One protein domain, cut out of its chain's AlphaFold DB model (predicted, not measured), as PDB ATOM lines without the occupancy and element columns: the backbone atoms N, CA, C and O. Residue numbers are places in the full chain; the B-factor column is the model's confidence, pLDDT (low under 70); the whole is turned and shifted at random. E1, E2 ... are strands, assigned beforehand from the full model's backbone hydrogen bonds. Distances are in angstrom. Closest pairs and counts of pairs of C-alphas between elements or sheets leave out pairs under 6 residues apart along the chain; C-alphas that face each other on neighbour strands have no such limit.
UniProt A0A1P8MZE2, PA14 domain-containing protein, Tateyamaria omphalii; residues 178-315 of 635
ATOM      1  N   ILE A 178       8.341   5.722 -32.246       51.78
ATOM      2  CA  ILE A 178       8.216   4.575 -31.342       51.78
ATOM      3  C   ILE A 178       7.051   3.693 -31.792       51.78
ATOM      4  O   ILE A 178       5.902   4.111 -31.793       51.78
ATOM      5  N   SER A 179       7.344   2.431 -32.103       59.03
ATOM      6  CA  SER A 179       6.331   1.383 -32.239       59.03
ATOM      7  C   SER A 179       6.621   0.309 -31.199       59.03
ATOM      8  O   SER A 179       7.583  -0.457 -31.331       59.03
ATOM      9  N   ALA A 180       5.814   0.303 -30.142       50.09
ATOM     10  CA  ALA A 180       5.786  -0.759 -29.151       50.09
ATOM     11  C   ALA A 180       4.916  -1.930 -29.666       50.09
ATOM     12  O   ALA A 180       4.734  -2.074 -30.881       50.09
ATOM     13  N   ASN A 181       4.573  -2.901 -28.811       47.62
ATOM     14  CA  ASN A 181       4.075  -4.195 -29.296       47.62
ATOM     15  C   ASN A 181       2.845  -4.733 -28.555       47.62
ATOM     16  O   ASN A 181       1.733  -4.388 -28.932       47.62
ATOM     17  N   ALA A 182       3.012  -5.675 -27.625       57.84
ATOM     18  CA  ALA A 182       1.893  -6.235 -26.884       57.84
ATOM     19  C   ALA A 182       2.256  -6.451 -25.410       57.84
ATOM     20  O   ALA A 182       3.200  -7.190 -25.098       57.84
ATOM     21  N   GLY A 183       1.426  -5.900 -24.531       52.56
ATOM     22  CA  GLY A 183       1.570  -5.832 -23.084       52.56
ATOM     23  C   GLY A 183       1.820  -4.401 -22.610       52.56
ATOM     24  O   GLY A 183       2.487  -3.650 -23.301       52.56
ATOM     25  N   ASP A 184       1.337  -4.107 -21.402       67.56
ATOM     26  CA  ASP A 184       1.348  -2.803 -20.733       67.56
ATOM     27  C   ASP A 184       2.738  -2.115 -20.793       67.56
ATOM     28  O   ASP A 184       3.647  -2.436 -20.010       67.56
ATOM     29  N   ASP A 185       2.906  -1.181 -21.729       63.44
ATOM     30  CA  ASP A 185       4.141  -0.459 -22.031       63.44
ATOM     31  C   ASP A 185       4.121   0.971 -21.429       63.44
ATOM     32  O   ASP A 185       3.095   1.534 -21.043       63.44
ATOM     33  N   THR A 186       5.294   1.580 -21.238       69.31
ATOM     34  CA  THR A 186       5.411   2.955 -20.706       69.31
ATOM     35  C   THR A 186       6.409   3.733 -21.540       69.31
ATOM     36  O   THR A 186       7.605   3.436 -21.540       69.31
ATOM     37  N   ILE A 187       5.897   4.731 -22.246       60.25
ATOM     38  CA  ILE A 187       6.566   5.474 -23.300       60.25
ATOM     39  C   ILE A 187       6.662   6.935 -22.866       60.25
ATOM     40  O   ILE A 187       5.678   7.559 -22.483       60.25
ATOM     41  N   SER A 188       7.865   7.495 -22.927       76.25
ATOM     42  CA  SER A 188       8.070   8.931 -22.791       76.25
ATOM     43  C   SER A 188       9.070   9.361 -23.843       76.25
ATOM     44  O   SER A 188      10.122   8.728 -23.984       76.25
ATOM     45  N   THR A 189       8.685  10.360 -24.626       60.44
ATOM     46  CA  THR A 189       9.381  10.749 -25.850       60.44
ATOM     47  C   THR A 189      10.391  11.861 -25.589       60.44
ATOM     48  O   THR A 189      11.576  11.673 -25.868       60.44
ATOM     49  N   GLY A 190       9.960  12.918 -24.898       60.47
ATOM     50  CA  GLY A 190      10.762  14.114 -24.642       60.47
ATOM     51  C   GLY A 190      10.484  15.188 -25.692       60.47
ATOM     52  O   GLY A 190       9.461  15.128 -26.357       60.47
ATOM     53  N   GLU A 191      11.404  16.140 -25.840       59.81
ATOM     54  CA  GLU A 191      11.217  17.279 -26.751       59.81
ATOM     55  C   GLU A 191      11.430  16.847 -28.221       59.81
ATOM     56  O   GLU A 191      12.339  16.061 -28.516       59.81
ATOM     57  N   GLY A 192      10.638  17.388 -29.154       60.84
ATOM     58  CA  GLY A 192      10.657  17.020 -30.578       60.84
ATOM     59  C   GLY A 192       9.264  16.836 -31.194       60.84
ATOM     60  O   GLY A 192       8.248  17.091 -30.553       60.84
ATOM     61  N   PHE A 193       9.198  16.432 -32.471       69.56
ATOM     62  CA  PHE A 193       7.931  16.034 -33.100       69.56
ATOM     63  C   PHE A 193       7.799  14.510 -33.146       69.56
ATOM     64  O   PHE A 193       8.363  13.839 -34.015       69.56
ATOM     65  N   ASP A 194       7.029  13.948 -32.222       71.56
ATOM     66  CA  ASP A 194       7.018  12.503 -32.007       71.56
ATOM     67  C   ASP A 194       5.984  11.738 -32.833       71.56
ATOM     68  O   ASP A 194       5.004  12.278 -33.345       71.56
ATOM     69  N   ASN A 195       6.209  10.432 -32.967       74.94
ATOM     70  CA  ASN A 195       5.261   9.503 -33.567       74.94
ATOM     71  C   ASN A 195       5.256   8.194 -32.769       74.94
ATOM     72  O   ASN A 195       6.192   7.399 -32.873       74.94
ATOM     73  N   VAL A 196       4.221   7.980 -31.962       75.25
ATOM     74  CA  VAL A 196       4.091   6.834 -31.057       75.25
ATOM     75  C   VAL A 196       2.911   5.958 -31.464       75.25
ATOM     76  O   VAL A 196       1.808   6.445 -31.681       75.25
ATOM     77  N   SER A 197       3.129   4.648 -31.486       79.19
ATOM     78  CA  SER A 197       2.089   3.619 -31.492       79.19
ATOM     79  C   SER A 197       2.423   2.612 -30.393       79.19
ATOM     80  O   SER A 197       3.480   1.971 -30.461       79.19
ATOM     81  N   ALA A 198       1.576   2.515 -29.366       72.19
ATOM     82  CA  ALA A 198       1.858   1.705 -28.183       72.19
ATOM     83  C   ALA A 198       1.531   0.211 -28.415       72.19
ATOM     84  O   ALA A 198       2.436  -0.627 -28.365       72.19
ATOM     85  N   GLY A 199       0.320  -0.107 -28.884       69.00
ATOM     86  CA  GLY A 199      -0.029  -1.408 -29.463       69.00
ATOM     87  C   GLY A 199      -1.220  -2.095 -28.793       69.00
ATOM     88  O   GLY A 199      -2.289  -1.513 -28.678       69.00
ATOM     89  N   ASP A 200      -1.069  -3.378 -28.443       77.12
ATOM     90  CA  ASP A 200      -2.059  -4.106 -27.631       77.12
ATOM     91  C   ASP A 200      -1.634  -3.986 -26.150       77.12
ATOM     92  O   ASP A 200      -0.677  -4.660 -25.763       77.12
ATOM     93  N   GLY A 201      -2.310  -3.236 -25.282       67.50
ATOM     94  CA  GLY A 201      -1.736  -2.931 -23.970       67.50
ATOM     95  C   GLY A 201      -2.668  -2.282 -22.954       67.50
ATOM     96  O   GLY A 201      -3.874  -2.458 -22.982       67.50
ATOM     97  N   ALA A 202      -2.062  -1.649 -21.963       79.25
ATOM     98  CA  ALA A 202      -2.706  -0.718 -21.042       79.25
ATOM     99  C   ALA A 202      -1.609   0.298 -20.738       79.25
ATOM    100  O   ALA A 202      -0.885   0.211 -19.737       79.25
ATOM    101  N   ASP A 203      -1.378   1.129 -21.740       75.12
ATOM    102  CA  ASP A 203      -0.120   1.777 -22.032       75.12
ATOM    103  C   ASP A 203      -0.125   3.212 -21.517       75.12
ATOM    104  O   ASP A 203      -1.157   3.860 -21.353       75.12
ATOM    105  N   VAL A 204       1.063   3.728 -21.210       79.44
ATOM    106  CA  VAL A 204       1.213   5.088 -20.680       79.44
ATOM    107  C   VAL A 204       2.158   5.872 -21.569       79.44
ATOM    108  O   VAL A 204       3.362   5.621 -21.552       79.44
ATOM    109  N   ILE A 205       1.621   6.843 -22.306       80.25
ATOM    110  CA  ILE A 205       2.367   7.773 -23.157       80.25
ATOM    111  C   ILE A 205       2.506   9.113 -22.421       80.25
ATOM    112  O   ILE A 205       1.534   9.653 -21.887       80.25
ATOM    113  N   THR A 206       3.718   9.668 -22.362       84.06
ATOM    114  CA  THR A 206       3.972  11.002 -21.792       84.06
ATOM    115  C   THR A 206       4.920  11.826 -22.658       84.06
ATOM    116  O   THR A 206       6.108  11.506 -22.755       84.06
ATOM    117  N   ASP A 207       4.386  12.915 -23.202       80.38
ATOM    118  CA  ASP A 207       5.065  13.887 -24.061       80.38
ATOM    119  C   ASP A 207       5.189  15.259 -23.363       80.38
ATOM    120  O   ASP A 207       4.299  15.665 -22.601       80.38
ATOM    121  N   ASP A 208       6.285  15.979 -23.619       73.25
ATOM    122  CA  ASP A 208       6.522  17.333 -23.091       73.25
ATOM    123  C   ASP A 208       6.166  18.464 -24.071       73.25
ATOM    124  O   ASP A 208       6.307  19.646 -23.741       73.25
ATOM    125  N   GLY A 209       5.511  18.107 -25.176       67.12
ATOM    126  CA  GLY A 209       4.557  18.973 -25.844       67.12
ATOM    127  C   GLY A 209       5.188  19.956 -26.812       67.12
ATOM    128  O   GLY A 209       4.880  21.147 -26.744       67.12
ATOM    129  N   ASP A 210       5.995  19.451 -27.740       69.88
ATOM    130  CA  ASP A 210       6.407  20.164 -28.956       69.88
ATOM    131  C   ASP A 210       5.526  19.800 -30.173       69.88
ATOM    132  O   ASP A 210       5.379  20.592 -31.112       69.88
ATOM    133  N   GLY A 211       4.815  18.672 -30.104       74.00
ATOM    134  CA  GLY A 211       3.854  18.205 -31.100       74.00
ATOM    135  C   GLY A 211       4.109  16.752 -31.485       74.00
ATOM    136  O   GLY A 211       5.175  16.211 -31.229       74.00
ATOM    137  N   GLY A 212       3.141  16.101 -32.118       79.00
ATOM    138  CA  GLY A 212       3.336  14.711 -32.521       79.00
ATOM    139  C   GLY A 212       2.064  13.995 -32.930       79.00
ATOM    140  O   GLY A 212       0.980  14.583 -32.957       79.00
ATOM    141  N   SER A 213       2.220  12.711 -33.238       87.44
ATOM    142  CA  SER A 213       1.135  11.749 -33.386       87.44
ATOM    143  C   SER A 213       1.277  10.662 -32.324       87.44
ATOM    144  O   SER A 213       2.357  10.093 -32.173       87.44
ATOM    145  N   PHE A 214       0.214  10.372 -31.576       90.00
ATOM    146  CA  PHE A 214       0.241   9.379 -30.502       90.00
ATOM    147  C   PHE A 214      -0.973   8.464 -30.606       90.00
ATOM    148  O   PHE A 214      -2.110   8.924 -30.564       90.00
ATOM    149  N   SER A 215      -0.723   7.165 -30.708       92.25
ATOM    150  CA  SER A 215      -1.751   6.136 -30.669       92.25
ATOM    151  C   SER A 215      -1.487   5.175 -29.522       92.25
ATOM    152  O   SER A 215      -0.360   4.685 -29.377       92.25
ATOM    153  N   GLY A 216      -2.518   4.936 -28.712       86.12
ATOM    154  CA  GLY A 216      -2.524   3.895 -27.694       86.12
ATOM    155  C   GLY A 216      -2.648   2.540 -28.387       86.12
ATOM    156  O   GLY A 216      -1.641   1.947 -28.786       86.12
ATOM    157  N   GLY A 217      -3.879   2.147 -28.697       87.19
ATOM    158  CA  GLY A 217      -4.192   1.084 -29.640       87.19
ATOM    159  C   GLY A 217      -5.354   0.210 -29.190       87.19
ATOM    160  O   GLY A 217      -6.450   0.327 -29.735       87.19
ATOM    161  N   ALA A 218      -5.102  -0.742 -28.291       87.88
ATOM    162  CA  ALA A 218      -6.127  -1.658 -27.801       87.88
ATOM    163  C   ALA A 218      -5.902  -2.065 -26.341       87.88
ATOM    164  O   ALA A 218      -5.016  -2.873 -26.041       87.88
ATOM    165  N   GLY A 219      -6.808  -1.605 -25.484       87.25
ATOM    166  CA  GLY A 219      -6.801  -1.727 -24.036       87.25
ATOM    167  C   GLY A 219      -6.670  -0.349 -23.375       87.25
ATOM    168  O   GLY A 219      -6.354   0.625 -24.033       87.25
ATOM    169  N   ASN A 220      -6.969  -0.269 -22.075       91.12
ATOM    170  CA  ASN A 220      -7.138   1.004 -21.363       91.12
ATOM    171  C   ASN A 220      -5.831   1.819 -21.257       91.12
ATOM    172  O   ASN A 220      -5.027   1.594 -20.339       91.12
ATOM    173  N   ASP A 221      -5.667   2.797 -22.136       92.19
ATOM    174  CA  ASP A 221      -4.460   3.589 -22.321       92.19
ATOM    175  C   ASP A 221      -4.529   4.955 -21.608       92.19
ATOM    176  O   ASP A 221      -5.573   5.467 -21.190       92.19
ATOM    177  N   THR A 222      -3.365   5.564 -21.380       92.50
ATOM    178  CA  THR A 222      -3.235   6.894 -20.773       92.50
ATOM    179  C   THR A 222      -2.244   7.744 -21.555       92.50
ATOM    180  O   THR A 222      -1.034   7.525 -21.487       92.50
ATOM    181  N   ILE A 223      -2.747   8.769 -22.243       92.38
ATOM    182  CA  ILE A 223      -1.952   9.676 -23.076       92.38
ATOM    183  C   ILE A 223      -1.919  11.051 -22.412       92.38
ATOM    184  O   ILE A 223      -2.949  11.693 -22.218       92.38
ATOM    185  N   THR A 224      -0.731  11.513 -22.027       91.25
ATOM    186  CA  THR A 224      -0.529  12.824 -21.393       91.25
ATOM    187  C   THR A 224       0.457  13.657 -22.196       91.25
ATOM    188  O   THR A 224       1.631  13.309 -22.274       91.25
ATOM    189  N   VAL A 225      -0.002  14.784 -22.739       86.19
ATOM    190  CA  VAL A 225       0.833  15.746 -23.465       86.19
ATOM    191  C   VAL A 225       0.820  17.088 -22.737       86.19
ATOM    192  O   VAL A 225      -0.241  17.691 -22.551       86.19
ATOM    193  N   THR A 226       1.981  17.569 -22.280       79.81
ATOM    194  CA  THR A 226       2.058  18.793 -21.459       79.81
ATOM    195  C   THR A 226       3.225  19.694 -21.844       79.81
ATOM    196  O   THR A 226       4.356  19.390 -21.480       79.81
ATOM    197  N   GLY A 227       2.959  20.845 -22.473       70.00
ATOM    198  CA  GLY A 227       4.039  21.703 -22.975       70.00
ATOM    199  C   GLY A 227       3.623  22.968 -23.714       70.00
ATOM    200  O   GLY A 227       2.522  23.490 -23.538       70.00
ATOM    201  N   ASN A 228       4.511  23.466 -24.580       65.06
ATOM    202  CA  ASN A 228       4.223  24.580 -25.495       65.06
ATOM    203  C   ASN A 228       3.672  24.064 -26.841       65.06
ATOM    204  O   ASN A 228       4.098  24.519 -27.902       65.06
ATOM    205  N   VAL A 229       2.714  23.134 -26.762       60.75
ATOM    206  CA  VAL A 229       2.263  22.280 -27.873       60.75
ATOM    207  C   VAL A 229       1.904  23.079 -29.118       60.75
ATOM    208  O   VAL A 229       1.051  23.969 -29.063       60.75
ATOM    209  N   VAL A 230       2.524  22.724 -30.248       65.75
ATOM    210  CA  VAL A 230       2.285  23.361 -31.552       65.75
ATOM    211  C   VAL A 230       1.069  22.763 -32.265       65.75
ATOM    212  O   VAL A 230       0.211  23.515 -32.722       65.75
ATOM    213  N   THR A 231       0.994  21.433 -32.357       76.75
ATOM    214  CA  THR A 231      -0.151  20.648 -32.863       76.75
ATOM    215  C   THR A 231       0.047  19.185 -32.483       76.75
ATOM    216  O   THR A 231       1.131  18.651 -32.730       76.75
ATOM    217  N   VAL A 232      -0.991  18.528 -31.971       85.44
ATOM    218  CA  VAL A 232      -0.986  17.091 -31.658       85.44
ATOM    219  C   VAL A 232      -2.136  16.370 -32.361       85.44
ATOM    220  O   VAL A 232      -3.218  16.936 -32.511       85.44
ATOM    221  N   ASP A 233      -1.869  15.139 -32.793       91.19
ATOM    222  CA  ASP A 233      -2.819  14.188 -33.380       91.19
ATOM    223  C   ASP A 233      -2.868  12.935 -32.482       91.19
ATOM    224  O   ASP A 233      -1.861  12.239 -32.344       91.19
ATOM    225  N   ILE A 234      -3.987  12.676 -31.804       94.56
ATOM    226  CA  ILE A 234      -4.152  11.535 -30.885       94.56
ATOM    227  C   ILE A 234      -5.228  10.588 -31.411       94.56
ATOM    228  O   ILE A 234      -6.291  11.042 -31.822       94.56
ATOM    229  N   ASP A 235      -4.959   9.286 -31.341       97.50
ATOM    230  CA  ASP A 235      -5.907   8.198 -31.614       97.50
ATOM    231  C   ASP A 235      -5.785   7.171 -30.480       97.50
ATOM    232  O   ASP A 235      -4.925   6.287 -30.543       97.50
ATOM    233  N   ALA A 236      -6.541   7.365 -29.391       97.12
ATOM    234  CA  ALA A 236      -6.345   6.605 -28.152       97.12
ATOM    235  C   ALA A 236      -6.606   5.106 -28.385       97.12
ATOM    236  O   ALA A 236      -5.654   4.327 -28.300       97.12
ATOM    237  N   GLY A 237      -7.779   4.749 -28.918       96.81
ATOM    238  CA  GLY A 237      -7.974   3.508 -29.664       96.81
ATOM    239  C   GLY A 237      -9.242   2.743 -29.306       96.81
ATOM    240  O   GLY A 237     -10.263   2.871 -29.985       96.81
ATOM    241  N   ALA A 238      -9.138   1.829 -28.342       95.62
ATOM    242  CA  ALA A 238     -10.211   0.904 -27.987       95.62
ATOM    243  C   ALA A 238     -10.062   0.365 -26.557       95.62
ATOM    244  O   ALA A 238      -8.955   0.049 -26.135       95.62
ATOM    245  N   ASP A 239     -11.200   0.087 -25.910       97.38
ATOM    246  CA  ASP A 239     -11.385   0.001 -24.450       97.38
ATOM    247  C   ASP A 239     -11.282   1.397 -23.770       97.38
ATOM    248  O   ASP A 239     -11.080   2.393 -24.444       97.38
ATOM    249  N   ASP A 240     -11.564   1.510 -22.459       97.56
ATOM    250  CA  ASP A 240     -11.795   2.830 -21.820       97.56
ATOM    251  C   ASP A 240     -10.492   3.634 -21.562       97.56
ATOM    252  O   ASP A 240      -9.708   3.267 -20.674       97.56
ATOM    253  N   ASP A 241     -10.317   4.770 -22.239       97.75
ATOM    254  CA  ASP A 241      -9.066   5.537 -22.320       97.75
ATOM    255  C   ASP A 241      -9.051   6.873 -21.542       97.75
ATOM    256  O   ASP A 241     -10.072   7.473 -21.176       97.75
ATOM    257  N   ALA A 242      -7.839   7.372 -21.266       96.38
ATOM    258  CA  ALA A 242      -7.608   8.640 -20.570       96.38
ATOM    259  C   ALA A 242      -6.613   9.554 -21.303       96.38
ATOM    260  O   ALA A 242      -5.394   9.373 -21.230       96.38
ATOM    261  N   VAL A 243      -7.127  10.604 -21.946       96.19
ATOM    262  CA  VAL A 243      -6.343  11.584 -22.708       96.19
ATOM    263  C   VAL A 243      -6.312  12.936 -21.992       96.19
ATOM    264  O   VAL A 243      -7.335  13.500 -21.601       96.19
ATOM    265  N   THR A 244      -5.117  13.494 -21.813       93.25
ATOM    266  CA  THR A 244      -4.897  14.818 -21.214       93.25
ATOM    267  C   THR A 244      -3.932  15.634 -22.065       93.25
ATOM    268  O   THR A 244      -2.785  15.230 -22.252       93.25
ATOM    269  N   VAL A 245      -4.367  16.805 -22.536       89.25
ATOM    270  CA  VAL A 245      -3.565  17.711 -23.371       89.25
ATOM    271  C   VAL A 245      -3.592  19.116 -22.770       89.25
ATOM    272  O   VAL A 245      -4.608  19.799 -22.815       89.25
ATOM    273  N   PHE A 246      -2.467  19.574 -22.216       82.19
ATOM    274  CA  PHE A 246      -2.330  20.935 -21.682       82.19
ATOM    275  C   PHE A 246      -1.277  21.722 -22.464       82.19
ATOM    276  O   PHE A 246      -0.082  21.416 -22.409       82.19
ATOM    277  N   ASN A 247      -1.722  22.765 -23.164       70.19
ATOM    278  CA  ASN A 247      -0.928  23.513 -24.135       70.19
ATOM    279  C   ASN A 247      -1.005  25.038 -23.951       70.19
ATOM    280  O   ASN A 247      -1.707  25.561 -23.086       70.19
ATOM    281  N   ALA A 248      -0.227  25.760 -24.762       54.44
ATOM    282  CA  ALA A 248      -0.179  27.217 -24.767       54.44
ATOM    283  C   ALA A 248      -0.964  27.805 -25.954       54.44
ATOM    284  O   ALA A 248      -0.738  27.438 -27.102       54.44
ATOM    285  N   VAL A 249      -1.822  28.784 -25.651       54.38
ATOM    286  CA  VAL A 249      -2.739  29.507 -26.557       54.38
ATOM    287  C   VAL A 249      -2.263  29.642 -28.018       54.38
ATOM    288  O   VAL A 249      -1.343  30.414 -28.314       54.38
ATOM    289  N   GLY A 250      -2.996  29.018 -28.946       59.22
ATOM    290  CA  GLY A 250      -2.905  29.284 -30.390       59.22
ATOM    291  C   GLY A 250      -2.585  28.085 -31.288       59.22
ATOM    292  O   GLY A 250      -2.512  28.270 -32.506       59.22
ATOM    293  N   SER A 251      -2.400  26.902 -30.711       69.00
ATOM    294  CA  SER A 251      -2.411  25.610 -31.401       69.00
ATOM    295  C   SER A 251      -3.841  25.092 -31.622       69.00
ATOM    296  O   SER A 251      -4.811  25.696 -31.156       69.00
ATOM    297  N   SER A 252      -3.965  24.011 -32.395       77.69
ATOM    298  CA  SER A 252      -5.215  23.270 -32.601       77.69
ATOM    299  C   SER A 252      -4.893  21.788 -32.733       77.69
ATOM    300  O   SER A 252      -4.158  21.413 -33.654       77.69
ATOM    301  N   ASN A 253      -5.416  20.963 -31.835       88.25
ATOM    302  CA  ASN A 253      -5.157  19.526 -31.817       88.25
ATOM    303  C   ASN A 253      -6.291  18.755 -32.502       88.25
ATOM    304  O   ASN A 253      -7.407  19.254 -32.636       88.25
ATOM    305  N   THR A 254      -5.996  17.533 -32.935       92.88
ATOM    306  CA  THR A 254      -7.002  16.540 -33.330       92.88
ATOM    307  C   THR A 254      -6.902  15.383 -32.346       92.88
ATOM    308  O   THR A 254      -5.811  14.872 -32.116       92.88
ATOM    309  N   ILE A 255      -8.013  15.018 -31.717       96.06
ATOM    310  CA  ILE A 255      -8.094  13.922 -30.758       96.06
ATOM    311  C   ILE A 255      -9.248  13.016 -31.173       96.06
ATOM    312  O   ILE A 255     -10.386  13.467 -31.292       96.06
ATOM    313  N   ASN A 256      -8.944  11.742 -31.366       97.94
ATOM    314  CA  ASN A 256      -9.900  10.653 -31.397       97.94
ATOM    315  C   ASN A 256      -9.735   9.841 -30.108       97.94
ATOM    316  O   ASN A 256      -8.601   9.518 -29.733       97.94
ATOM    317  N   LEU A 257     -10.840   9.566 -29.420       98.06
ATOM    318  CA  LEU A 257     -10.854   8.731 -28.222       98.06
ATOM    319  C   LEU A 257     -11.031   7.263 -28.646       98.06
ATOM    320  O   LEU A 257     -10.031   6.548 -28.676       98.06
ATOM    321  N   GLY A 258     -12.188   6.878 -29.194       97.69
ATOM    322  CA  GLY A 258     -12.342   5.643 -29.972       97.69
ATOM    323  C   GLY A 258     -13.462   4.723 -29.481       97.69
ATOM    324  O   GLY A 258     -14.592   5.146 -29.260       97.69
ATOM    325  N   ASP A 259     -13.190   3.419 -29.390       96.69
ATOM    326  CA  ASP A 259     -14.168   2.430 -28.905       96.69
ATOM    327  C   ASP A 259     -14.071   2.281 -27.360       96.69
ATOM    328  O   ASP A 259     -13.554   1.264 -26.883       96.69
ATOM    329  N   GLY A 260     -14.571   3.227 -26.556       95.88
ATOM    330  CA  GLY A 260     -14.412   3.197 -25.089       95.88
ATOM    331  C   GLY A 260     -15.408   4.063 -24.304       95.88
ATOM    332  O   GLY A 260     -16.309   4.656 -24.873       95.88
ATOM    333  N   ASN A 261     -15.337   4.075 -22.964       95.88
ATOM    334  CA  ASN A 261     -16.022   5.095 -22.144       95.88
ATOM    335  C   ASN A 261     -14.966   6.092 -21.665       95.88
ATOM    336  O   ASN A 261     -14.441   5.977 -20.550       95.88
ATOM    337  N   ASP A 262     -14.633   7.032 -22.534       97.62
ATOM    338  CA  ASP A 262     -13.339   7.690 -22.520       97.62
ATOM    339  C   ASP A 262     -13.356   9.012 -21.763       97.62
ATOM    340  O   ASP A 262     -14.393   9.613 -21.459       97.62
ATOM    341  N   THR A 263     -12.164   9.480 -21.404       94.75
ATOM    342  CA  THR A 263     -11.998  10.723 -20.654       94.75
ATOM    343  C   THR A 263     -11.007  11.652 -21.343       94.75
ATOM    344  O   THR A 263      -9.823  11.343 -21.452       94.75
ATOM    345  N   PHE A 264     -11.483  12.828 -21.763       96.38
ATOM    346  CA  PHE A 264     -10.646  13.890 -22.322       96.38
ATOM    347  C   PHE A 264     -10.575  15.097 -21.387       96.38
ATOM    348  O   PHE A 264     -11.589  15.568 -20.865       96.38
ATOM    349  N   THR A 265      -9.371  15.636 -21.196       93.50
ATOM    350  CA  THR A 265      -9.142  16.944 -20.567       93.50
ATOM    351  C   THR A 265      -8.177  17.772 -21.413       93.50
ATOM    352  O   THR A 265      -7.000  17.424 -21.510       93.50
ATOM    353  N   GLY A 266      -8.673  18.859 -22.009       90.00
ATOM    354  CA  GLY A 266      -7.896  19.757 -22.869       90.00
ATOM    355  C   GLY A 266      -7.407  21.047 -22.189       90.00
ATOM    356  O   GLY A 266      -7.405  21.173 -20.958       90.00
ATOM    357  N   GLY A 267      -6.921  21.984 -23.011       87.25
ATOM    358  CA  GLY A 267      -6.057  23.104 -22.612       87.25
ATOM    359  C   GLY A 267      -6.661  24.504 -22.794       87.25
ATOM    360  O   GLY A 267      -7.769  24.765 -22.339       87.25
ATOM    361  N   ASP A 268      -5.878  25.408 -23.402       87.00
ATOM    362  CA  ASP A 268      -6.271  26.782 -23.792       87.00
ATOM    363  C   ASP A 268      -6.300  26.933 -25.350       87.00
ATOM    364  O   ASP A 268      -6.106  28.031 -25.898       87.00
ATOM    365  N   ALA A 269      -6.414  25.822 -26.084       87.25
ATOM    366  CA  ALA A 269      -6.320  25.737 -27.545       87.25
ATOM    367  C   ALA A 269      -7.672  25.444 -28.196       87.25
ATOM    368  O   ALA A 269      -8.579  24.975 -27.535       87.25
ATOM    369  N   ALA A 270      -7.791  25.716 -29.498       90.69
ATOM    370  CA  ALA A 270      -8.997  25.404 -30.263       90.69
ATOM    371  C   ALA A 270      -8.881  23.988 -30.839       90.69
ATOM    372  O   ALA A 270      -8.297  23.798 -31.912       90.69
ATOM    373  N   ASP A 271      -9.391  23.006 -30.108       92.56
ATOM    374  CA  ASP A 271      -9.181  21.587 -30.375       92.56
ATOM    375  C   ASP A 271     -10.355  20.953 -31.143       92.56
ATOM    376  O   ASP A 271     -11.473  21.465 -31.189       92.56
ATOM    377  N   THR A 272     -10.092  19.837 -31.822       95.50
ATOM    378  CA  THR A 272     -11.116  18.987 -32.446       95.50
ATOM    379  C   THR A 272     -11.091  17.625 -31.769       95.50
ATOM    380  O   THR A 272     -10.063  16.954 -31.820       95.50
ATOM    381  N   VAL A 273     -12.199  17.230 -31.139       97.38
ATOM    382  CA  VAL A 273     -12.306  16.013 -30.317       97.38
ATOM    383  C   VAL A 273     -13.474  15.155 -30.800       97.38
ATOM    384  O   VAL A 273     -14.585  15.665 -30.942       97.38
ATOM    385  N   THR A 274     -13.226  13.863 -30.998       98.31
ATOM    386  CA  THR A 274     -14.235  12.849 -31.339       98.31
ATOM    387  C   THR A 274     -14.241  11.745 -30.278       98.31
ATOM    388  O   THR A 274     -13.171  11.247 -29.930       98.31
ATOM    389  N   GLY A 275     -15.425  11.382 -29.777       97.00
ATOM    390  CA  GLY A 275     -15.655  10.291 -28.820       97.00
ATOM    391  C   GLY A 275     -15.653   8.894 -29.452       97.00
ATOM    392  O   GLY A 275     -14.832   8.072 -29.081       97.00
ATOM    393  N   ASP A 276     -16.464   8.696 -30.503       97.19
ATOM    394  CA  ASP A 276     -16.714   7.439 -31.252       97.19
ATOM    395  C   ASP A 276     -17.735   6.441 -30.609       97.19
ATOM    396  O   ASP A 276     -18.944   6.658 -30.776       97.19
ATOM    397  N   GLU A 277     -17.348   5.320 -29.973       96.19
ATOM    398  CA  GLU A 277     -18.271   4.279 -29.429       96.19
ATOM    399  C   GLU A 277     -18.187   4.091 -27.891       96.19
ATOM    400  O   GLU A 277     -17.700   3.070 -27.397       96.19
ATOM    401  N   GLY A 278     -18.849   4.960 -27.123       94.88
ATOM    402  CA  GLY A 278     -19.262   4.667 -25.746       94.88
ATOM    403  C   GLY A 278     -19.752   5.901 -25.000       94.88
ATOM    404  O   GLY A 278     -20.328   6.769 -25.631       94.88
ATOM    405  N   ALA A 279     -19.701   5.908 -23.661       92.88
ATOM    406  CA  ALA A 279     -20.270   6.993 -22.849       92.88
ATOM    407  C   ALA A 279     -19.170   7.899 -22.278       92.88
ATOM    408  O   ALA A 279     -18.668   7.661 -21.172       92.88
ATOM    409  N   ASP A 280     -18.843   8.946 -23.026       94.94
ATOM    410  CA  ASP A 280     -17.612   9.713 -22.857       94.94
ATOM    411  C   ASP A 280     -17.754  10.919 -21.928       94.94
ATOM    412  O   ASP A 280     -18.836  11.477 -21.702       94.94
ATOM    413  N   VAL A 281     -16.619  11.364 -21.384       93.50
ATOM    414  CA  VAL A 281     -16.508  12.584 -20.582       93.50
ATOM    415  C   VAL A 281     -15.475  13.519 -21.202       93.50
ATOM    416  O   VAL A 281     -14.275  13.438 -20.929       93.50
ATOM    417  N   ILE A 282     -15.966  14.462 -22.003       94.19
ATOM    418  CA  ILE A 282     -15.158  15.430 -22.743       94.19
ATOM    419  C   ILE A 282     -15.144  16.756 -21.978       94.19
ATOM    420  O   ILE A 282     -16.168  17.416 -21.809       94.19
ATOM    421  N   SER A 283     -13.968  17.149 -21.489       93.81
ATOM    422  CA  SER A 283     -13.738  18.433 -20.817       93.81
ATOM    423  C   SER A 283     -12.724  19.234 -21.632       93.81
ATOM    424  O   SER A 283     -11.525  19.154 -21.373       93.81
ATOM    425  N   SER A 284     -13.192  19.932 -22.669       86.81
ATOM    426  CA  SER A 284     -12.321  20.435 -23.744       86.81
ATOM    427  C   SER A 284     -11.340  21.524 -23.301       86.81
ATOM    428  O   SER A 284     -10.213  21.570 -23.781       86.81
ATOM    429  N   GLY A 285     -11.715  22.305 -22.289       88.88
ATOM    430  CA  GLY A 285     -10.897  23.390 -21.762       88.88
ATOM    431  C   GLY A 285     -11.368  24.739 -22.289       88.88
ATOM    432  O   GLY A 285     -12.555  24.934 -22.533       88.88
ATOM    433  N   ALA A 286     -10.455  25.700 -22.365       89.44
ATOM    434  CA  ALA A 286     -10.701  26.980 -23.013       89.44
ATOM    435  C   ALA A 286     -10.220  26.909 -24.464       89.44
ATOM    436  O   ALA A 286      -9.138  26.400 -24.734       89.44
ATOM    437  N   GLY A 287     -10.976  27.484 -25.385       90.88
ATOM    438  CA  GLY A 287     -10.768  27.222 -26.800       90.88
ATOM    439  C   GLY A 287     -11.967  27.665 -27.613       90.88
ATOM    440  O   GLY A 287     -12.907  28.233 -27.086       90.88
ATOM    441  N   ASN A 288     -11.906  27.461 -28.920       94.19
ATOM    442  CA  ASN A 288     -13.087  27.521 -29.775       94.19
ATOM    443  C   ASN A 288     -13.179  26.133 -30.400       94.19
ATOM    444  O   ASN A 288     -12.646  25.911 -31.494       94.19
ATOM    445  N   ASP A 289     -13.733  25.199 -29.643       95.06
ATOM    446  CA  ASP A 289     -13.557  23.771 -29.861       95.06
ATOM    447  C   ASP A 289     -14.608  23.191 -30.810       95.06
ATOM    448  O   ASP A 289     -15.711  23.718 -30.988       95.06
ATOM    449  N   LEU A 290     -14.257  22.074 -31.446       96.75
ATOM    450  CA  LEU A 290     -15.162  21.264 -32.253       96.75
ATOM    451  C   LEU A 290     -15.259  19.869 -31.638       96.75
ATOM    452  O   LEU A 290     -14.321  19.083 -31.737       96.75
ATOM    453  N   LEU A 291     -16.395  19.571 -31.019       97.94
ATOM    454  CA  LEU A 291     -16.607  18.360 -30.232       97.94
ATOM    455  C   LEU A 291     -17.691  17.483 -30.882       97.94
ATOM    456  O   LEU A 291     -18.746  17.989 -31.274       97.94
ATOM    457  N   ASP A 292     -17.454  16.179 -30.982       98.00
ATOM    458  CA  ASP A 292     -18.426  15.172 -31.430       98.00
ATOM    459  C   ASP A 292     -18.387  13.975 -30.467       98.00
ATOM    460  O   ASP A 292     -17.333  13.373 -30.292       98.00
ATOM    461  N   GLY A 293     -19.501  13.650 -29.809       96.00
ATOM    462  CA  GLY A 293     -19.585  12.515 -28.876       96.00
ATOM    463  C   GLY A 293     -19.647  11.158 -29.576       96.00
ATOM    464  O   GLY A 293     -19.237  10.147 -29.025       96.00
ATOM    465  N   GLY A 294     -20.094  11.112 -30.834       96.50
ATOM    466  CA  GLY A 294     -20.265   9.847 -31.541       96.50
ATOM    467  C   GLY A 294     -21.492   9.065 -31.059       96.50
ATOM    468  O   GLY A 294     -22.588   9.234 -31.615       96.50
ATOM    469  N   SER A 295     -21.327   8.130 -30.115       94.88
ATOM    470  CA  SER A 295     -22.403   7.210 -29.729       94.88
ATOM    471  C   SER A 295     -22.346   6.600 -28.320       94.88
ATOM    472  O   SER A 295     -22.062   5.414 -28.141       94.88
ATOM    473  N   GLY A 296     -22.887   7.333 -27.352       92.31
ATOM    474  CA  GLY A 296     -23.379   6.776 -26.095       92.31
ATOM    475  C   GLY A 296     -24.216   7.784 -25.328       92.31
ATOM    476  O   GLY A 296     -25.017   8.486 -25.922       92.31
ATOM    477  N   ASP A 297     -24.129   7.786 -23.998       88.69
ATOM    478  CA  ASP A 297     -24.817   8.784 -23.165       88.69
ATOM    479  C   ASP A 297     -23.769   9.798 -22.669       88.69
ATOM    480  O   ASP A 297     -23.323   9.721 -21.518       88.69
ATOM    481  N   ASP A 298     -23.372  10.723 -23.542       92.44
ATOM    482  CA  ASP A 298     -22.115  11.473 -23.414       92.44
ATOM    483  C   ASP A 298     -22.210  12.689 -22.480       92.44
ATOM    484  O   ASP A 298     -23.295  13.174 -22.141       92.44
ATOM    485  N   THR A 299     -21.069  13.180 -21.988       89.19
ATOM    486  CA  THR A 299     -20.999  14.329 -21.070       89.19
ATOM    487  C   THR A 299     -19.919  15.332 -21.468       89.19
ATOM    488  O   THR A 299     -18.726  15.092 -21.296       89.19
ATOM    489  N   PHE A 300     -20.362  16.516 -21.881       89.94
ATOM    490  CA  PHE A 300     -19.530  17.661 -22.235       89.94
ATOM    491  C   PHE A 300     -19.459  18.656 -21.072       89.94
ATOM    492  O   PHE A 300     -20.489  19.130 -20.578       89.94
ATOM    493  N   ASN A 301     -18.242  18.990 -20.646       87.50
ATOM    494  CA  ASN A 301     -17.953  20.085 -19.724       87.50
ATOM    495  C   ASN A 301     -17.237  21.189 -20.497       87.50
ATOM    496  O   ASN A 301     -16.040  21.076 -20.769       87.50
ATOM    497  N   LEU A 302     -17.983  22.230 -20.851       84.62
ATOM    498  CA  LEU A 302     -17.477  23.360 -21.621       84.62
ATOM    499  C   LEU A 302     -16.791  24.366 -20.684       84.62
ATOM    500  O   LEU A 302     -17.063  24.398 -19.475       84.62
ATOM    501  N   PHE A 303     -15.862  25.155 -21.225       87.81
ATOM    502  CA  PHE A 303     -15.294  26.310 -20.527       87.81
ATOM    503  C   PHE A 303     -15.221  27.510 -21.484       87.81
ATOM    504  O   PHE A 303     -16.202  27.814 -22.142       87.81
ATOM    505  N   THR A 304     -14.147  28.306 -21.485       90.62
ATOM    506  CA  THR A 304     -14.203  29.636 -22.115       90.62
ATOM    507  C   THR A 304     -13.781  29.669 -23.583       90.62
ATOM    508  O   THR A 304     -12.582  29.603 -23.865       90.62
ATOM    509  N   GLY A 305     -14.741  29.973 -24.449       92.31
ATOM    510  CA  GLY A 305     -14.620  30.411 -25.841       92.31
ATOM    511  C   GLY A 305     -15.796  29.867 -26.660       92.31
ATOM    512  O   GLY A 305     -16.712  29.327 -26.065       92.31
ATOM    513  N   ASP A 306     -15.868  30.130 -27.971       95.12
ATOM    514  CA  ASP A 306     -17.092  29.825 -28.741       95.12
ATOM    515  C   ASP A 306     -17.015  28.417 -29.362       95.12
ATOM    516  O   ASP A 306     -16.384  28.244 -30.417       95.12
ATOM    517  N   ASP A 307     -17.666  27.444 -28.721       95.94
ATOM    518  CA  ASP A 307     -17.582  26.013 -29.030       95.94
ATOM    519  C   ASP A 307     -18.688  25.524 -29.986       95.94
ATOM    520  O   ASP A 307     -19.777  26.092 -30.119       95.94
ATOM    521  N   THR A 308     -18.425  24.424 -30.696       97.00
ATOM    522  CA  THR A 308     -19.398  23.727 -31.552       97.00
ATOM    523  C   THR A 308     -19.433  22.242 -31.209       97.00
ATOM    524  O   THR A 308     -18.458  21.531 -31.422       97.00
ATOM    525  N   ILE A 309     -20.582  21.769 -30.726       97.12
ATOM    526  CA  ILE A 309     -20.756  20.441 -30.140       97.12
ATOM    527  C   ILE A 309     -21.801  19.628 -30.915       97.12
ATOM    528  O   ILE A 309     -22.860  20.136 -31.301       97.12
ATOM    529  N   THR A 310     -21.524  18.345 -31.105       96.62
ATOM    530  CA  THR A 310     -22.459  17.316 -31.580       96.62
ATOM    531  C   THR A 310     -22.541  16.239 -30.499       96.62
ATOM    532  O   THR A 310     -21.507  15.735 -30.076       96.62
ATOM    533  N   GLY A 311     -23.741  15.926 -30.006       93.50
ATOM    534  CA  GLY A 311     -23.947  14.853 -29.027       93.50
ATOM    535  C   GLY A 311     -23.868  13.474 -29.675       93.50
ATOM    536  O   GLY A 311     -23.155  12.604 -29.195       93.50
ATOM    537  N   GLY A 312     -24.518  13.303 -30.829       94.44
ATOM    538  CA  GLY A 312     -24.468  12.069 -31.603       94.44
ATOM    539  C   GLY A 312     -25.637  11.121 -31.316       94.44
ATOM    540  O   GLY A 312     -26.776  11.365 -31.738       94.44
ATOM    541  N   LEU A 313     -25.353   9.953 -30.726       91.94
ATOM    542  CA  LEU A 313     -26.313   8.853 -30.565       91.94
ATOM    543  C   LEU A 313     -26.539   8.383 -29.116       91.94
ATOM    544  O   LEU A 313     -26.414   7.186 -28.837       91.94
ATOM    545  N   GLY A 314     -27.100   9.232 -28.259       89.19
ATOM    546  CA  GLY A 314     -27.787   8.731 -27.066       89.19
ATOM    547  C   GLY A 314     -28.497   9.787 -26.250       89.19
ATOM    548  O   GLY A 314     -29.531  10.259 -26.703       89.19
ATOM    549  N   ASN A 315     -28.118  10.010 -24.994       85.75
ATOM    550  CA  ASN A 315     -28.869  10.863 -24.057       85.75
ATOM    551  C   ASN A 315     -27.933  11.837 -23.333       85.75
ATOM    552  O   ASN A 315     -27.722  11.757 -22.113       85.75
TER     553      ASN A 315
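What this domain is: This is residues 178 to 315 of the 635 residues of the protein "PA14 domain-containing protein" of Tateyamaria omphalii (UniProt A0A1P8MZE2). The chain winds in stacked, flattened turns, a solenoid whose two long sides are two nearly flat sheets face to face in a sandwich. Each turn puts a strand into the sheet E1 E3 E5 E7 E9 E11 E13, crosses over, and puts the next strand into the sheet E2 E4 E6 E8 E10 E12 E14. Both sheets run strand beside strand in those orders and are parallel throughout. The printed part has 138 residues with 14 named strands, E1 to E14 in order along the chain, and no named helix; the class is all strand, though under half of the residues, 67, are in named elements. The whole is compact, with a radius of gyration of the C-alphas of 13.8 A, and flat, spanning 36 by 31 by 14 A.

Where its parts are: One sheet holds E1, residues 186 to 188, E3, 204 to 207, E5, 222 to 226, E7, 242 to 246, E9, 263 to 265, E11, 281 to 285, and E13, 299 to 302. The other holds E2, residues 194 to 200, E4, 212 to 218, E6, 232 to 238, E8, 254 to 259, E10, 272 to 276, E12, 290 to 292, and E14, 308 to 310. E2, E4 and E6 are longest by residues, at 19.4 A, 19.5 A and 19.0 A; E8 measures 16.4 A. E1 begins with C-alpha 186 at (5.411, 2.955, -20.706), and E14 ends with C-alpha 310 at (-22.459, 17.316, -31.580).

How they stand to each other: In the first sheet E1 and E13 are the edge strands. Its neighbours E5 and E7 are parallel at 2 degrees, with N 244 and O 223 within hydrogen-bond range at 2.8 A. In the second sheet E2 and E14 are the edge strands. There E2 and E4 are parallel at 1 degrees, with N 215 and O 196 at 2.8 A, and E12 and E14 are parallel at 7 degrees, with N 310 and O 291 at 2.8 A. Residues 178 to 179 pair, parallel, with residues 196 to 197 of E2. The facing parts of the sheets are 9.7 A centre to centre, their best planes 8 degrees apart. Across the sandwich, the closest C-alphas of E6 and E7, those of Ala 236 and Val 243, are 7.4 A apart. E11 and E12 are near each other.

The domain as a whole: The two C-alphas farthest apart, those of Ala 182 and Asp 306, are 40.8 A apart. The printed part has no cut and no long link; E7 to E8, E9 to E10 and E12 to E13 are short links, the others tight. The mean pLDDT of the printed part is 84.4; 26 residues are under 70, among them 178 to 187, 189 to 193 and 248 to 251.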